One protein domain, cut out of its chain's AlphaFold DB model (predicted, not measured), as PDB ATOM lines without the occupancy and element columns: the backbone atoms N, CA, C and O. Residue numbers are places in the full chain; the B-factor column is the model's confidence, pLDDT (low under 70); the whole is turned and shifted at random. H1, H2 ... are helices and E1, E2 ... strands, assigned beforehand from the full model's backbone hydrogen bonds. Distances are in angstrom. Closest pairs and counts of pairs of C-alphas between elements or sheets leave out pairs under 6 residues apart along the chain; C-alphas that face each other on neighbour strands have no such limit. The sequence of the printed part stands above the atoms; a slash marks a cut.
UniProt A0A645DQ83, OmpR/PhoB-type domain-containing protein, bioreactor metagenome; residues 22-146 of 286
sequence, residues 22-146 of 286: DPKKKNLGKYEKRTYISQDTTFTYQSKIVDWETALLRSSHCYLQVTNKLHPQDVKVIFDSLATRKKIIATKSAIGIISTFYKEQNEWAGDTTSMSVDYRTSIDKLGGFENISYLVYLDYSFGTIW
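AT A GLANCE: This is residues 22 to 146 of the 286 residues of the protein "OmpR/PhoB-type domain-containing protein" of bioreactor metagenome (UniProt A0A645DQ83). A twisted four-stranded sheet has two helices, H1 and H2, over one face and no named helix over the other, while a separate strand hairpin, E1 and E2, stands beyond the end of the sheet near H1. The five-residue H3 lies at the opposite end, just after the last strand. The 125 printed residues hold three named helices and six named strands in the order E1 E2 H1 H2 E3 E4 E5 E6 H3, and the class is mixed, helices and strands. The larger sheet runs E4 E3 E6 E5 and the smaller E1 E2, both antiparallel. The whole is loose, with a radius of gyration of the C-alphas of 17.2 A and spans of 49 by 34 by 22 A.

HOW THE PARTS SIT: E1, residues 31 to 37, and E2, residues 42 to 48, form an antiparallel hairpin, with N 34 and O 45 2.8 A apart, within hydrogen-bond range. H1, residues 52 to 66, and H2, residues 72 to 85, are apart from each other. E3, residues 90 to 99, and E4, residues 105 to 109, form a hairpin, with N 97 and O 107 at 2.9 A. E5, residues 120 to 126, and E6, residues 131 to 140, form another, with N 121 and O 136 at 3.0 A. E3 and E6 are antiparallel neighbours at 168 degrees between their directions, with N 96 and O 135 at 2.8 A. E1 and E2 are apart from these four strands. H1 and H2 are on the same face of this sheet, in two layers, helices on one face of a sheet. H1, at a height over the sheet of 9.9 A, runs across the strands, at 72 degrees to E5 on the local plane; its closest C-alphas to E5 are those of Arg 58 and Leu 126, 7.4 A. H2, at a height of 9.0 A, runs slantwise to the strands, at 39 degrees to E3 on the local plane; the closest C-alphas of H2 and E3 are those of Lys 76 and Ile 95, 5.9 A. H3, residues 142 to 146, only grazes the sheet with residues 142 to 144. In H1, H2 and H3 every O i to N i+4 pair is within hydrogen-bond range.

IN THESE COORDINATES: E1 begins at C-alpha 31, (143.448, 188.366, 147.575), and is 19.1 A long; E2 is 19.3 A. H1 is 20.7 A and H2 19.9 A. E3 is 25.9 A, E4 12.7 A, E5 18.8 A and E6 27.8 A. H3, 6.5 A, ends at C-alpha 146, (142.743, 154.852, 176.467).

THE WHOLE: The two farthest C-alphas, of Asp 40 and Trp 146, are 53.4 A apart. The printed part has no cut. No link is long. The mean pLDDT of the printed part is 75.9; residues 22 to 27, 90 to 91, 101 to 103 and 116 to 131 are under 70.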
ATOM      1  N   ASP A  22     126.408 188.606 151.958       54.97
ATOM      2  CA  ASP A  22     127.802 189.047 151.840       54.97
ATOM      3  C   ASP A  22     128.120 189.290 150.346       54.97
ATOM      4  O   ASP A  22     128.231 188.327 149.576       54.97
ATOM      5  N   PRO A  23     128.275 190.548 149.886       53.31
ATOM      6  CA  PRO A  23     128.547 190.855 148.482       53.31
ATOM      7  C   PRO A  23     129.899 190.304 147.989       53.31
ATOM      8  O   PRO A  23     130.129 190.233 146.780       53.31
ATOM      9  N   LYS A  24     130.793 189.862 148.890       57.66
ATOM     10  CA  LYS A  24     132.101 189.285 148.545       57.66
ATOM     11  C   LYS A  24     132.091 187.764 148.384       57.66
ATOM     12  O   LYS A  24     133.126 187.204 148.023       57.66
ATOM     13  N   LYS A  25     130.940 187.091 148.529       59.03
ATOM     14  CA  LYS A  25     130.828 185.620 148.405       59.03
ATOM     15  C   LYS A  25     131.399 185.075 147.081       59.03
ATOM     16  O   LYS A  25     132.021 184.018 147.069       59.03
ATOM     17  N   LYS A  26     131.272 185.826 145.975       60.81
ATOM     18  CA  LYS A  26     131.828 185.476 144.643       60.81
ATOM     19  C   LYS A  26     133.358 185.597 144.532       60.81
ATOM     20  O   LYS A  26     133.943 185.098 143.576       60.81
ATOM     21  N   ASN A  27     134.006 186.279 145.476       66.38
ATOM     22  CA  ASN A  27     135.449 186.529 145.497       66.38
ATOM     23  C   ASN A  27     136.152 185.842 146.679       66.38
ATOM     24  O   ASN A  27     137.339 186.092 146.898       66.38
ATOM     25  N   LEU A  28     135.453 184.969 147.415       74.75
ATOM     26  CA  LEU A  28     136.047 184.136 148.459       74.75
ATOM     27  C   LEU A  28     137.263 183.383 147.905       74.75
ATOM     28  O   LEU A  28     137.215 182.791 146.829       74.75
ATOM     29  N   GLY A  29     138.372 183.440 148.635       70.69
ATOM     30  CA  GLY A  29     139.635 182.820 148.246       70.69
ATOM     31  C   GLY A  29     140.592 183.711 147.453       70.69
ATOM     32  O   GLY A  29     141.788 183.416 147.456       70.69
ATOM     33  N   LYS A  30     140.120 184.805 146.837       81.38
ATOM     34  CA  LYS A  30     140.982 185.795 146.165       81.38
ATOM     35  C   LYS A  30     141.687 186.693 147.184       81.38
ATOM     36  O   LYS A  30     141.279 186.765 148.341       81.38
ATOM     37  N   TYR A  31     142.729 187.396 146.750       79.75
ATOM     38  CA  TYR A  31     143.448 188.366 147.575       79.75
ATOM     39  C   TYR A  31     143.003 189.790 147.247       79.75
ATOM     40  O   TYR A  31     142.842 190.141 146.080       79.75
ATOM     41  N   GLU A  32     142.831 190.616 148.276       79.81
ATOM     42  CA  GLU A  32     142.623 192.057 148.144       79.81
ATOM     43  C   GLU A  32     143.734 192.826 148.863       79.81
ATOM     44  O   GLU A  32     144.241 192.392 149.900       79.81
ATOM     45  N   LYS A  33     144.122 193.975 148.302       80.31
ATOM     46  CA  LYS A  33     145.031 194.908 148.971       80.31
ATOM     47  C   LYS A  33     144.242 195.695 150.013       80.31
ATOM     48  O   LYS A  33     143.185 196.240 149.702       80.31
ATOM     49  N   ARG A  34     144.758 195.753 151.234       77.31
ATOM     50  CA  ARG A  34     144.206 196.521 152.352       77.31
ATOM     51  C   ARG A  34     145.295 197.404 152.939       77.31
ATOM     52  O   ARG A  34     146.469 197.053 152.879       77.31
ATOM     53  N   THR A  35     144.892 198.511 153.542       74.62
ATOM     54  CA  THR A  35     145.808 199.436 154.212       74.62
ATOM     55  C   THR A  35     145.477 199.457 155.695       74.62
ATOM     56  O   THR A  35     144.319 199.627 156.071       74.62
ATOM     57  N   TYR A  36     146.485 199.228 156.531       74.56
ATOM     58  CA  TYR A  36     146.400 199.406 157.975       74.56
ATOM     59  C   TYR A  36     146.942 200.788 158.333       74.56
ATOM     60  O   TYR A  36     147.992 201.178 157.824       74.56
ATOM     61  N   ILE A  37     146.218 201.508 159.189       73.69
ATOM     62  CA  ILE A  37     146.569 202.850 159.654       73.69
ATOM     63  C   ILE A  37     146.475 202.834 161.183       73.69
ATOM     64  O   ILE A  37     145.404 202.584 161.737       73.69
ATOM     65  N   SER A  38     147.602 203.074 161.846       70.94
ATOM     66  CA  SER A  38     147.720 203.338 163.285       70.94
ATOM     67  C   SER A  38     148.173 204.786 163.505       70.94
ATOM     68  O   SER A  38     148.425 205.503 162.538       70.94
ATOM     69  N   GLN A  39     148.296 205.208 164.765       73.44
ATOM     70  CA  GLN A  39     148.803 206.534 165.134       73.44
ATOM     71  C   GLN A  39     150.204 206.795 164.555       73.44
ATOM     72  O   GLN A  39     150.444 207.883 164.040       73.44
ATOM     73  N   ASP A  40     151.065 205.772 164.533       71.62
ATOM     74  CA  ASP A  40     152.485 205.933 164.179       71.62
ATOM     75  C   ASP A  40     152.893 205.241 162.866       71.62
ATOM     76  O   ASP A  40     153.986 205.465 162.350       71.62
ATOM     77  N   THR A  41     152.044 204.374 162.300       72.44
ATOM     78  CA  THR A  41     152.419 203.532 161.148       72.44
ATOM     79  C   THR A  41     151.272 203.331 160.171       72.44
ATOM     80  O   THR A  41     150.170 202.955 160.575       72.44
ATOM     81  N   THR A  42     151.559 203.478 158.877       80.25
ATOM     82  CA  THR A  42     150.654 203.105 157.783       80.25
ATOM     83  C   THR A  42     151.364 202.149 156.836       80.25
ATOM     84  O   THR A  42     152.448 202.456 156.348       80.25
ATOM     85  N   PHE A  43     150.757 200.999 156.544       77.12
ATOM     86  CA  PHE A  43     151.297 200.053 155.569       77.12
ATOM     87  C   PHE A  43     150.186 199.346 154.795       77.12
ATOM     88  O   PHE A  43     149.051 199.215 155.252       77.12
ATOM     89  N   THR A  44     150.526 198.883 153.595       79.12
ATOM     90  CA  THR A  44     149.612 198.135 152.724       79.12
ATOM     91  C   THR A  44     149.978 196.655 152.752       79.12
ATOM     92  O   THR A  44     151.154 196.311 152.686       79.12
ATOM     93  N   TYR A  45     148.982 195.777 152.820       76.69
ATOM     94  CA  TYR A  45     149.151 194.325 152.862       76.69
ATOM     95  C   TYR A  45     148.138 193.626 151.952       76.69
ATOM     96  O   TYR A  45     147.112 194.194 151.573       76.69
ATOM     97  N   GLN A  46     148.424 192.377 151.588       79.12
ATOM     98  CA  GLN A  46     147.482 191.524 150.866       79.12
ATOM     99  C   GLN A  46     146.756 190.610 151.853       79.12
ATOM    100  O   GLN A  46     147.389 189.881 152.608       79.12
ATOM    101  N   SER A  47     145.425 190.628 151.827       75.56
ATOM    102  CA  SER A  47     144.581 189.758 152.651       75.56
ATOM    103  C   SER A  47     143.741 188.856 151.773       75.56
ATOM    104  O   SER A  47     143.099 189.312 150.827       75.56
ATOM    105  N   LYS A  48     143.668 187.578 152.138       79.06
ATOM    106  CA  LYS A  48     142.718 186.648 151.528       79.06
ATOM    107  C   LYS A  48     141.293 187.032 151.931       79.06
ATOM    108  O   LYS A  48     141.016 187.197 153.120       79.06
ATOM    109  N   ILE A  49     140.401 187.143 150.953       78.12
ATOM    110  CA  ILE A  49     138.966 187.323 151.160       78.12
ATOM    111  C   ILE A  49     138.417 186.002 151.701       78.12
ATOM    112  O   ILE A  49     138.522 184.956 151.058       78.12
ATOM    113  N   VAL A  50     137.865 186.058 152.905       76.75
ATOM    114  CA  VAL A  50     137.256 184.937 153.627       76.75
ATOM    115  C   VAL A  50     135.832 185.310 154.013       76.75
ATOM    116  O   VAL A  50     135.445 186.471 153.872       76.75
ATOM    117  N   ASP A  51     135.056 184.328 154.463       79.00
ATOM    118  CA  ASP A  51     133.726 184.561 155.019       79.00
ATOM    119  C   ASP A  51     133.784 185.559 156.182       79.00
ATOM    120  O   ASP A  51     134.817 185.734 156.836       79.00
ATOM    121  N   TRP A  52     132.665 186.234 156.426       72.06
ATOM    122  CA  TRP A  52     132.593 187.294 157.424       72.06
ATOM    123  C   TRP A  52     132.956 186.811 158.839       72.06
ATOM    124  O   TRP A  52     133.597 187.563 159.570       72.06
ATOM    125  N   GLU A  53     132.602 185.575 159.220       77.50
ATOM    126  CA  GLU A  53     132.906 185.011 160.546       77.50
ATOM    127  C   GLU A  53     134.415 184.877 160.728       77.50
ATOM    128  O   GLU A  53     134.992 185.361 161.705       77.50
ATOM    129  N   THR A  54     135.077 184.289 159.734       77.38
ATOM    130  CA  THR A  54     136.530 184.153 159.697       77.38
ATOM    131  C   THR A  54     137.207 185.519 159.617       77.38
ATOM    132  O   THR A  54     138.224 185.735 160.276       77.38
ATOM    133  N   ALA A  55     136.657 186.469 158.855       76.25
ATOM    134  CA  ALA A  55     137.186 187.828 158.766       76.25
ATOM    135  C   ALA A  55     137.106 188.555 160.116       76.25
ATOM    136  O   ALA A  55     138.095 189.151 160.543       76.25
ATOM    137  N   LEU A  56     135.968 188.460 160.806       79.25
ATOM    138  CA  LEU A  56     135.758 189.044 162.127       79.25
ATOM    139  C   LEU A  56     136.718 188.435 163.152       79.25
ATOM    140  O   LEU A  56     137.384 189.166 163.888       79.25
ATOM    141  N   LEU A  57     136.846 187.106 163.159       80.06
ATOM    142  CA  LEU A  57     137.774 186.400 164.036       80.06
ATOM    143  C   LEU A  57     139.220 186.853 163.792       80.06
ATOM    144  O   LEU A  57     139.925 187.203 164.738       80.06
ATOM    145  N   ARG A  58     139.650 186.924 162.527       78.62
ATOM    146  CA  ARG A  58     140.980 187.423 162.143       78.62
ATOM    147  C   ARG A  58     141.233 188.841 162.634       78.62
ATOM    148  O   ARG A  58     142.271 189.093 163.242       78.62
ATOM    149  N   SER A  59     140.290 189.749 162.395       77.19
ATOM    150  CA  SER A  59     140.381 191.138 162.846       77.19
ATOM    151  C   SER A  59     140.463 191.239 164.369       77.19
ATOM    152  O   SER A  59     141.265 192.019 164.876       77.19
ATOM    153  N   SER A  60     139.697 190.421 165.100       80.94
ATOM    154  CA  SER A  60     139.743 190.389 166.564       80.94
ATOM    155  C   SER A  60     141.108 189.936 167.098       80.94
ATOM    156  O   SER A  60     141.651 190.572 167.999       80.94
ATOM    157  N   HIS A  61     141.713 188.900 166.506       78.69
ATOM    158  CA  HIS A  61     143.034 188.420 166.917       78.69
ATOM    159  C   HIS A  61     144.130 189.455 166.637       78.69
ATOM    160  O   HIS A  61     144.925 189.749 167.525       78.69
ATOM    161  N   CYS A  62     144.139 190.055 165.440       77.88
ATOM    162  CA  CYS A  62     145.089 191.116 165.102       77.88
ATOM    163  C   CYS A  62     144.945 192.321 166.042       77.88
ATOM    164  O   CYS A  62     145.944 192.872 166.491       77.88
ATOM    165  N   TYR A  63     143.716 192.711 166.394       80.50
ATOM    166  CA  TYR A  63     143.486 193.798 167.346       80.50
ATOM    167  C   TYR A  63     144.061 193.492 168.736       80.50
ATOM    168  O   TYR A  63     144.756 194.328 169.316       80.50
ATOM    169  N   LEU A  64     143.804 192.293 169.271       81.88
ATOM    170  CA  LEU A  64     144.335 191.881 170.575       81.88
ATOM    171  C   LEU A  64     145.868 191.856 170.582       81.88
ATOM    172  O   LEU A  64     146.481 192.249 171.573       81.88
ATOM    173  N   GLN A  65     146.485 191.448 169.475       78.06
ATOM    174  CA  GLN A  65     147.936 191.426 169.347       78.06
ATOM    175  C   GLN A  65     148.536 192.842 169.278       78.06
ATOM    176  O   GLN A  65     149.433 193.172 170.055       78.06
ATOM    177  N   VAL A  66     147.998 193.712 168.414       77.06
ATOM    178  CA  VAL A  66     148.439 195.115 168.283       77.06
ATOM    179  C   VAL A  66     148.303 195.859 169.612       77.06
ATOM    180  O   VAL A  66     149.201 196.598 170.006       77.06
ATOM    181  N   THR A  67     147.209 195.628 170.343       79.19
ATOM    182  CA  THR A  67     146.966 196.257 171.653       79.19
ATOM    183  C   THR A  67     147.729 195.612 172.810       79.19
ATOM    184  O   THR A  67     147.549 196.023 173.953       79.19
ATOM    185  N   ASN A  68     148.587 194.624 172.536       76.38
ATOM    186  CA  ASN A  68     149.342 193.863 173.533       76.38
ATOM    187  C   ASN A  68     148.474 193.187 174.608       76.38
ATOM    188  O   ASN A  68     148.912 193.018 175.739       76.38
ATOM    189  N   LYS A  69     147.232 192.837 174.265       82.12
ATOM    190  CA  LYS A  69     146.282 192.143 175.149       82.12
ATOM    191  C   LYS A  69     146.211 190.641 174.874       82.12
ATOM    192  O   LYS A  69     145.466 189.930 175.540       82.12
ATOM    193  N   LEU A  70     146.938 190.162 173.866       82.12
ATOM    194  CA  LEU A  70     147.019 188.751 173.521       82.12
ATOM    195  C   LEU A  70     148.192 188.097 174.264       82.12
ATOM    196  O   LEU A  70     149.294 188.004 173.725       82.12
ATOM    197  N   HIS A  71     147.951 187.644 175.498       86.25
ATOM    198  CA  HIS A  71     148.958 186.938 176.292       86.25
ATOM    199  C   HIS A  71     148.794 185.410 176.216       86.25
ATOM    200  O   HIS A  71     147.679 184.901 176.388       86.25
ATOM    201  N   PRO A  72     149.890 184.640 176.038       86.75
ATOM    202  CA  PRO A  72     149.829 183.177 175.997       86.75
ATOM    203  C   PRO A  72     149.220 182.546 177.255       86.75
ATOM    204  O   PRO A  72     148.562 181.511 177.166       86.75
ATOM    205  N   GLN A  73     149.388 183.179 178.423       87.69
ATOM    206  CA  GLN A  73     148.843 182.683 179.688       87.69
ATOM    207  C   GLN A  73     147.307 182.691 179.702       87.69
ATOM    208  O   GLN A  73     146.695 181.719 180.141       87.69
ATOM    209  N   ASP A  74     146.679 183.739 179.169       88.19
ATOM    210  CA  ASP A  74     145.217 183.833 179.094       88.19
ATOM    211  C   ASP A  74     144.655 182.787 178.125       88.19
ATOM    212  O   ASP A  74     143.675 182.096 178.423       88.19
ATOM    213  N   VAL A  75     145.331 182.600 176.987       86.62
ATOM    214  CA  VAL A  75     144.984 181.563 176.008       86.62
ATOM    215  C   VAL A  75     145.131 180.169 176.620       86.62
ATOM    216  O   VAL A  75     144.254 179.326 176.426       86.62
ATOM    217  N   LYS A  76     146.185 179.936 177.413       87.81
ATOM    218  CA  LYS A  76     146.405 178.684 178.148       87.81
ATOM    219  C   LYS A  76     145.269 178.383 179.119       87.81
ATOM    220  O   LYS A  76     144.734 177.280 179.089       87.81
ATOM    221  N   VAL A  77     144.837 179.355 179.922       89.19
ATOM    222  CA  VAL A  77     143.722 179.164 180.869       89.19
ATOM    223  C   VAL A  77     142.426 178.784 180.144       89.19
ATOM    224  O   VAL A  77     141.718 177.862 180.564       89.19
ATOM    225  N   ILE A  78     142.119 179.456 179.030       88.25
ATOM    226  CA  ILE A  78     140.940 179.140 178.210       88.25
ATOM    227  C   ILE A  78     141.059 177.728 177.628       88.25
ATOM    228  O   ILE A  78     140.100 176.950 177.676       88.25
ATOM    229  N   PHE A  79     142.234 177.386 177.100       86.75
ATOM    230  CA  PHE A  79     142.506 176.079 176.522       86.75
ATOM    231  C   PHE A  79     142.345 174.954 177.550       86.75
ATOM    232  O   PHE A  79     141.604 174.001 177.302       86.75
ATOM    233  N   ASP A  80     142.955 175.090 178.728       86.19
ATOM    234  CA  ASP A  80     142.903 174.092 179.801       86.19
ATOM    235  C   ASP A  80     141.462 173.864 180.285       86.19
ATOM    236  O   ASP A  80     141.035 172.726 180.520       86.19
ATOM    237  N   SER A  81     140.664 174.937 180.357       88.19
ATOM    238  CA  SER A  81     139.234 174.862 180.681       88.19
ATOM    239  C   SER A  81     138.446 174.061 179.635       88.19
ATOM    240  O   SER A  81     137.604 173.217 179.974       88.19
ATOM    241  N   LEU A  82     138.728 174.287 178.348       88.12
ATOM    242  CA  LEU A  82     138.095 173.566 177.243       88.12
ATOM    243  C   LEU A  82     138.524 172.094 177.198       88.12
ATOM    244  O   LEU A  82     137.661 171.225 177.037       88.12
ATOM    245  N   ALA A  83     139.813 171.805 177.388       83.88
ATOM    246  CA  ALA A  83     140.355 170.449 177.448       83.88
ATOM    247  C   ALA A  83     139.700 169.643 178.580       83.88
ATOM    248  O   ALA A  83     139.157 168.557 178.347       83.88
ATOM    249  N   THR A  84     139.615 170.237 179.774       84.44
ATOM    250  CA  THR A  84     138.946 169.638 180.939       84.44
ATOM    251  C   THR A  84     137.473 169.347 180.651       84.44
ATOM    252  O   THR A  84     136.996 168.235 180.890       84.44
ATOM    253  N   ARG A  85     136.744 170.299 180.047       86.25
ATOM    254  CA  ARG A  85     135.334 170.105 179.654       86.25
ATOM    255  C   ARG A  85     135.163 168.955 178.657       86.25
ATOM    256  O   ARG A  85     134.177 168.222 178.721       86.25
ATOM    257  N   LYS A  86     136.119 168.784 177.743       84.19
ATOM    258  CA  LYS A  86     136.151 167.694 176.757       84.19
ATOM    259  C   LYS A  86     136.688 166.374 177.326       84.19
ATOM    260  O   LYS A  86     136.778 165.404 176.581       84.19
ATOM    261  N   LYS A  87     136.961 166.301 178.637       81.19
ATOM    262  CA  LYS A  87     137.518 165.133 179.345       81.19
ATOM    263  C   LYS A  87     138.913 164.728 178.853       81.19
ATOM    264  O   LYS A  87     139.297 163.569 179.002       81.19
ATOM    265  N   ILE A  88     139.659 165.673 178.290       80.44
ATOM    266  CA  ILE A  88     141.062 165.506 177.921       80.44
ATOM    267  C   ILE A  88     141.875 165.846 179.170       80.44
ATOM    268  O   ILE A  88     141.977 167.010 179.544       80.44
ATOM    269  N   ILE A  89     142.397 164.826 179.855       71.31
ATOM    270  CA  ILE A  89     143.235 165.027 181.042       71.31
ATOM    271  C   ILE A  89     144.681 165.155 180.558       71.31
ATOM    272  O   ILE A  89     145.304 164.162 180.166       71.31
ATOM    273  N   ALA A  90     145.182 166.385 180.532       69.25
ATOM    274  CA  ALA A  90     146.580 166.683 180.253       69.25
ATOM    275  C   ALA A  90     147.360 166.764 181.573       69.25
ATOM    276  O   ALA A  90     146.877 167.342 182.545       69.25
ATOM    277  N   THR A  91     148.549 166.167 181.611       67.75
ATOM    278  CA  THR A  91     149.502 166.286 182.726       67.75
ATOM    279  C   THR A  91     150.247 167.609 182.654       67.75
ATOM    280  O   THR A  91     150.476 168.247 183.680       67.75
ATOM    281  N   LYS A  92     150.594 168.040 181.439       78.31
ATOM    282  CA  LYS A  92     151.229 169.328 181.158       78.31
ATOM    283  C   LYS A  92     150.703 169.892 179.844       78.31
ATOM    284  O   LYS A  92     150.406 169.160 178.903       78.31
ATOM    285  N   SER A  93     150.623 171.211 179.782       83.25
ATOM    286  CA  SER A  93     150.195 171.955 178.601       83.25
ATOM    287  C   SER A  93     151.090 173.179 178.448       83.25
ATOM    288  O   SER A  93     151.290 173.895 179.436       83.25
ATOM    289  N   ALA A  94     151.546 173.466 177.238       84.75
ATOM    290  CA  ALA A  94     152.199 174.727 176.923       84.75
ATOM    291  C   ALA A  94     151.598 175.327 175.653       84.75
ATOM    292  O   ALA A  94     151.261 174.602 174.716       84.75
ATOM    293  N   ILE A  95     151.447 176.650 175.635       85.25
ATOM    294  CA  ILE A  95     150.910 177.385 174.491       85.25
ATOM    295  C   ILE A  95     151.896 178.463 174.081       85.25
ATOM    296  O   ILE A  95     152.311 179.270 174.909       85.25
ATOM    297  N   GLY A  96     152.242 178.464 172.800       85.06
ATOM    298  CA  GLY A  96     153.047 179.487 172.155       85.06
ATOM    299  C   GLY A  96     152.200 180.323 171.210       85.06
ATOM    300  O   GLY A  96     151.343 179.790 170.499       85.06
ATOM    301  N   ILE A  97     152.458 181.625 171.191       84.94
ATOM    302  CA  ILE A  97     151.913 182.549 170.199       84.94
ATOM    303  C   ILE A  97     153.087 183.062 169.380       84.94
ATOM    304  O   ILE A  97     154.020 183.650 169.932       84.94
ATOM    305  N   ILE A  98     153.037 182.803 168.074       82.25
ATOM    306  CA  ILE A  98     154.041 183.263 167.120       82.25
ATOM    307  C   ILE A  98     153.386 184.210 166.127       82.25
ATOM    308  O   ILE A  98     152.417 183.843 165.460       82.25
ATOM    309  N   SER A  99     153.958 185.399 165.994       78.94
ATOM    310  CA  SER A  99     153.609 186.389 164.982       78.94
ATOM    311  C   SER A  99     154.867 186.950 164.335       78.94
ATOM    312  O   SER A  99     155.892 187.124 164.991       78.94
ATOM    313  N   THR A 100     154.807 187.200 163.029       70.56
ATOM    314  CA  THR A 100     156.019 187.417 162.218       70.56
ATOM    315  C   THR A 100     156.004 188.695 161.384       70.56
ATOM    316  O   THR A 100     156.891 188.850 160.555       70.56
ATOM    317  N   PHE A 101     154.982 189.556 161.488       69.69
ATOM    318  CA  PHE A 101     154.819 190.655 160.525       69.69
ATOM    319  C   PHE A 101     154.886 192.058 161.127       69.69
ATOM    320  O   PHE A 101     155.714 192.847 160.690       69.69
ATOM    321  N   TYR A 102     154.015 192.405 162.076       68.62
ATOM    322  CA  TYR A 102     153.952 193.778 162.593       68.62
ATOM    323  C   TYR A 102     154.589 193.888 163.969       68.62
ATOM    324  O   TYR A 102     155.405 194.772 164.218       68.62
ATOM    325  N   LYS A 103     154.241 192.960 164.858       68.50
ATOM    326  CA  LYS A 103     154.849 192.848 166.173       68.50
ATOM    327  C   LYS A 103     155.392 191.438 166.263       68.50
ATOM    328  O   LYS A 103     154.632 190.515 166.546       68.50
ATOM    329  N   GLU A 104     156.669 191.265 165.928       74.75
ATOM    330  CA  GLU A 104     157.346 189.977 166.087       74.75
ATOM    331  C   GLU A 104     157.174 189.515 167.540       74.75
ATOM    332  O   GLU A 104     157.676 190.147 168.470       74.75
ATOM    333  N   GLN A 105     156.394 188.454 167.745       77.12
ATOM    334  CA  GLN A 105     156.112 187.878 169.057       77.12
ATOM    335  C   GLN A 105     156.446 186.397 168.979       77.12
ATOM    336  O   GLN A 105     156.044 185.700 168.049       77.12
ATOM    337  N   ASN A 106     157.190 185.920 169.967       83.94
ATOM    338  CA  ASN A 106     157.449 184.504 170.180       83.94
ATOM    339  C   ASN A 106     157.407 184.256 171.684       83.94
ATOM    340  O   ASN A 106     158.433 184.148 172.354       83.94
ATOM    341  N   GLU A 107     156.193 184.266 172.220       84.88
ATOM    342  CA  GLU A 107     155.960 184.133 173.650       84.88
ATOM    343  C   GLU A 107     155.288 182.802 173.960       84.88
ATOM    344  O   GLU A 107     154.430 182.323 173.215       84.88
ATOM    345  N   TRP A 108     155.665 182.229 175.099       84.81
ATOM    346  CA  TRP A 108     155.207 180.925 175.554       84.81
ATOM    347  C   TRP A 108     154.657 181.014 176.971       84.81
ATOM    348  O   TRP A 108     155.213 181.700 177.826       84.81
ATOM    349  N   ALA A 109     153.582 180.276 177.228       85.12
ATOM    350  CA  ALA A 109     153.076 180.005 178.564       85.12
ATOM    351  C   ALA A 109     153.143 178.504 178.854       85.12
ATOM    352  O   ALA A 109     152.578 177.698 178.112       85.12
ATOM    353  N   GLY A 110     153.777 178.144 179.973       82.06
ATOM    354  CA  GLY A 110     154.015 176.763 180.402       82.06
ATOM    355  C   GLY A 110     155.463 176.310 180.190       82.06
ATOM    356  O   GLY A 110     156.190 176.874 179.377       82.06
ATOM    357  N   ASP A 111     155.881 175.293 180.943       78.81
ATOM    358  CA  ASP A 111     157.205 174.684 180.795       78.81
ATOM    359  C   ASP A 111     157.211 173.688 179.627       78.81
ATOM    360  O   ASP A 111     156.506 172.680 179.655       78.81
ATOM    361  N   THR A 112     158.021 173.978 178.611       73.94
ATOM    362  CA  THR A 112     158.219 173.134 177.426       73.94
ATOM    363  C   THR A 112     159.435 172.215 177.546       73.94
ATOM    364  O   THR A 112     159.532 171.251 176.791       73.94
ATOM    365  N   THR A 113     160.351 172.465 178.492       75.25
ATOM    366  CA  THR A 113     161.650 171.764 178.588       75.25
ATOM    367  C   THR A 113     161.504 170.283 178.920       75.25
ATOM    368  O   THR A 113     162.337 169.464 178.541       75.25
ATOM    369  N   SER A 114     160.417 169.936 179.605       70.44
ATOM    370  CA  SER A 114     160.112 168.585 180.062       70.44
ATOM    371  C   SER A 114     159.068 167.861 179.201       70.44
ATOM    372  O   SER A 114     158.577 166.805 179.606       70.44
ATOM    373  N   MET A 115     158.700 168.411 178.036       72.12
ATOM    374  CA  MET A 115     157.678 167.853 177.142       72.12
ATOM    375  C   MET A 115     158.319 167.142 175.939       72.12
ATOM    376  O   MET A 115     159.213 167.689 175.300       72.12
ATOM    377  N   SER A 116     157.843 165.937 175.593       66.56
ATOM    378  CA  SER A 116     158.283 165.258 174.361       66.56
ATOM    379  C   SER A 116     157.772 165.986 173.113       66.56
ATOM    380  O   SER A 116     156.643 166.484 173.085       66.56
ATOM    381  N   VAL A 117     158.588 165.998 172.055       64.69
ATOM    382  CA  VAL A 117     158.252 166.581 170.745       64.69
ATOM    383  C   VAL A 117     157.057 165.870 170.096       64.69
ATOM    384  O   VAL A 117     156.275 166.516 169.398       64.69
ATOM    385  N   ASP A 118     156.853 164.584 170.395       60.56
ATOM    386  CA  ASP A 118     155.769 163.752 169.844       60.56
ATOM    387  C   ASP A 118     154.361 164.225 170.256       60.56
ATOM    388  O   ASP A 118     153.363 163.867 169.634       60.56
ATOM    389  N   TYR A 119     154.273 165.065 171.290       62.28
ATOM    390  CA  TYR A 119     153.027 165.621 171.820       62.28
ATOM    391  C   TYR A 119     152.664 167.002 171.246       62.28
ATOM    392  O   TYR A 119     151.753 167.680 171.737       62.28
ATOM    393  N   ARG A 120     153.381 167.453 170.212       62.19
ATOM    394  CA  ARG A 120     153.153 168.750 169.568       62.19
ATOM    395  C   ARG A 120     151.976 168.677 168.597       62.19
ATOM    396  O   ARG A 120     151.964 167.873 167.672       62.19
ATOM    397  N   THR A 121     151.008 169.578 168.743       62.88
ATOM    398  CA  THR A 121     149.997 169.849 167.709       62.88
ATOM    399  C   THR A 121     150.022 171.340 167.384       62.88
ATOM    400  O   THR A 121     149.736 172.181 168.236       62.88
ATOM    401  N   SER A 122     150.385 171.700 166.153       59.81
ATOM    402  CA  SER A 122     150.289 173.083 165.681       59.81
ATOM    403  C   SER A 122     148.902 173.346 165.103       59.81
ATOM    404  O   SER A 122     148.382 172.549 164.323       59.81
ATOM    405  N   ILE A 123     148.295 174.472 165.478       62.00
ATOM    406  CA  ILE A 123     147.117 174.996 164.790       62.00
ATOM    407  C   ILE A 123     147.511 176.348 164.208       62.00
ATOM    408  O   ILE A 123     147.489 177.377 164.887       62.00
ATOM    409  N   ASP A 124     147.850 176.346 162.926       57.16
ATOM    410  CA  ASP A 124     148.132 177.579 162.206       57.16
ATOM    411  C   ASP A 124     146.820 178.310 161.916       57.16
ATOM    412  O   ASP A 124     145.971 177.844 161.150       57.16
ATOM    413  N   LYS A 125     146.627 179.471 162.548       60.44
ATOM    414  CA  LYS A 125     145.517 180.370 162.228       60.44
ATOM    415  C   LYS A 125     146.057 181.562 161.450       60.44
ATOM    416  O   LYS A 125     146.674 182.466 161.991       60.44
ATOM    417  N   LEU A 126     145.769 181.590 160.154       55.44
ATOM    418  CA  LEU A 126     146.003 182.767 159.315       55.44
ATOM    419  C   LEU A 126     145.229 183.958 159.906       55.44
ATOM    420  O   LEU A 126     143.996 183.899 159.954       55.44
ATOM    421  N   GLY A 127     145.928 185.002 160.364       57.38
ATOM    422  CA  GLY A 127     145.316 186.256 160.810       57.38
ATOM    423  C   GLY A 127     144.958 187.175 159.635       57.38
ATOM    424  O   GLY A 127     144.920 186.747 158.480       57.38
ATOM    425  N   GLY A 128     144.591 188.426 159.932       58.22
ATOM    426  CA  GLY A 128     144.108 189.400 158.941       58.22
ATOM    427  C   GLY A 128     145.213 189.953 158.033       58.22
ATOM    428  O   GLY A 128     145.127 189.820 156.816       58.22
ATOM    429  N   PHE A 129     146.244 190.556 158.627       63.22
ATOM    430  CA  PHE A 129     147.494 190.965 157.956       63.22
ATOM    431  C   PHE A 129     148.739 190.329 158.575       63.22
ATOM    432  O   PHE A 129     149.822 190.390 158.007       63.22
ATOM    433  N   GLU A 130     148.571 189.731 159.748       64.69
ATOM    434  CA  GLU A 130     149.623 189.127 160.539       64.69
ATOM    435  C   GLU A 130     149.312 187.643 160.685       64.69
ATOM    436  O   GLU A 130     148.177 187.265 160.980       64.69
ATOM    437  N   ASN A 131     150.297 186.789 160.427       69.12
ATOM    438  CA  ASN A 131     150.140 185.359 160.648       69.12
ATOM    439  C   ASN A 131     150.317 185.098 162.142       69.12
ATOM    440  O   ASN A 131     151.426 185.235 162.643       69.12
ATOM    441  N   ILE A 132     149.225 184.763 162.836       74.25
ATOM    442  CA  ILE A 132     149.232 184.455 164.270       74.25
ATOM    443  C   ILE A 132     149.094 182.944 164.425       74.25
ATOM    444  O   ILE A 132     147.987 182.396 164.435       74.25
ATOM    445  N   SER A 133     150.221 182.256 164.542       76.94
ATOM    446  CA  SER A 133     150.232 180.816 164.780       76.94
ATOM    447  C   SER A 133     150.111 180.531 166.272       76.94
ATOM    448  O   SER A 133     150.889 181.033 167.084       76.94
ATOM    449  N   TYR A 134     149.140 179.686 166.624       80.69
ATOM    450  CA  TYR A 134     148.994 179.157 167.975       80.69
ATOM    451  C   TYR A 134     149.601 177.757 168.006       80.69
ATOM    452  O   TYR A 134     149.109 176.822 167.367       80.69
ATOM    453  N   LEU A 135     150.684 177.604 168.755       79.56
ATOM    454  CA  LEU A 135     151.331 176.317 168.964       79.56
ATOM    455  C   LEU A 135     150.887 175.745 170.300       79.56
ATOM    456  O   LEU A 135     150.955 176.431 171.313       79.56
ATOM    457  N   VAL A 136     150.450 174.488 170.305       80.38
ATOM    458  CA  VAL A 136     149.999 173.820 171.523       80.38
ATOM    459  C   VAL A 136     150.801 172.539 171.729       80.38
ATOM    460  O   VAL A 136     150.894 171.685 170.848       80.38
ATOM    461  N   TYR A 137     151.379 172.407 172.917       80.75
ATOM    462  CA  TYR A 137     151.999 171.180 173.399       80.75
ATOM    463  C   TYR A 137     151.109 170.604 174.483       80.75
ATOM    464  O   TYR A 137     150.765 171.306 175.437       80.75
ATOM    465  N   LEU A 138     150.736 169.336 174.337       79.44
ATOM    466  CA  LEU A 138     149.869 168.650 175.286       79.44
ATOM    467  C   LEU A 138     150.417 167.284 175.616       79.44
ATOM    468  O   LEU A 138     150.279 166.345 174.841       79.44
ATOM    469  N   ASP A 139     150.976 167.178 176.808       78.75
ATOM    470  CA  ASP A 139     151.321 165.889 177.371       78.75
ATOM    471  C   ASP A 139     150.048 165.275 177.966       78.75
ATOM    472  O   ASP A 139     149.471 165.785 178.934       78.75
ATOM    473  N   TYR A 140     149.543 164.227 177.317       77.62
ATOM    474  CA  TYR A 140     148.340 163.527 177.751       77.62
ATOM    475  C   TYR A 140     148.722 162.351 178.640       77.62
ATOM    476  O   TYR A 140     149.584 161.547 178.293       77.62
ATOM    477  N   SER A 141     147.994 162.162 179.742       75.56
ATOM    478  CA  SER A 141     148.148 160.933 180.523       75.56
ATOM    479  C   SER A 141     147.783 159.695 179.690       75.56
ATOM    480  O   SER A 141     146.860 159.734 178.868       75.56
ATOM    481  N   PHE A 142     148.431 158.558 179.964       76.25
ATOM    482  CA  PHE A 142     148.102 157.275 179.329       76.25
ATOM    483  C   PHE A 142     146.605 156.922 179.450       76.25
ATOM    484  O   PHE A 142     145.986 156.430 178.505       76.25
ATOM    485  N   GLY A 143     145.980 157.256 180.585       75.81
ATOM    486  CA  GLY A 143     144.544 157.053 180.795       75.81
ATOM    487  C   GLY A 143     143.660 157.875 179.849       75.81
ATOM    488  O   GLY A 143     142.598 157.407 179.433       75.81
ATOM    489  N   THR A 144     144.099 159.074 179.458       78.88
ATOM    490  CA  THR A 144     143.400 159.922 178.480       78.88
ATOM    491  C   THR A 144     143.395 159.279 177.101       78.88
ATOM    492  O   THR A 144     142.346 159.248 176.457       78.88
ATOM    493  N   ILE A 145     144.530 158.711 176.682       78.69
ATOM    494  CA  ILE A 145     144.660 158.005 175.403       78.69
ATOM    495  C   ILE A 145     143.676 156.836 175.361       78.69
ATOM    496  O   ILE A 145     142.882 156.741 174.431       78.69
ATOM    497  N   TRP A 146     143.647 156.003 176.404       77.88
ATOM    498  CA  TRP A 146     142.743 154.852 176.467       77.88
ATOM    499  C   TRP A 146     141.261 155.249 176.448       77.88
ATOM    500  O   TRP A 146     140.442 154.607 175.795       77.88
TER     501      TRP A 146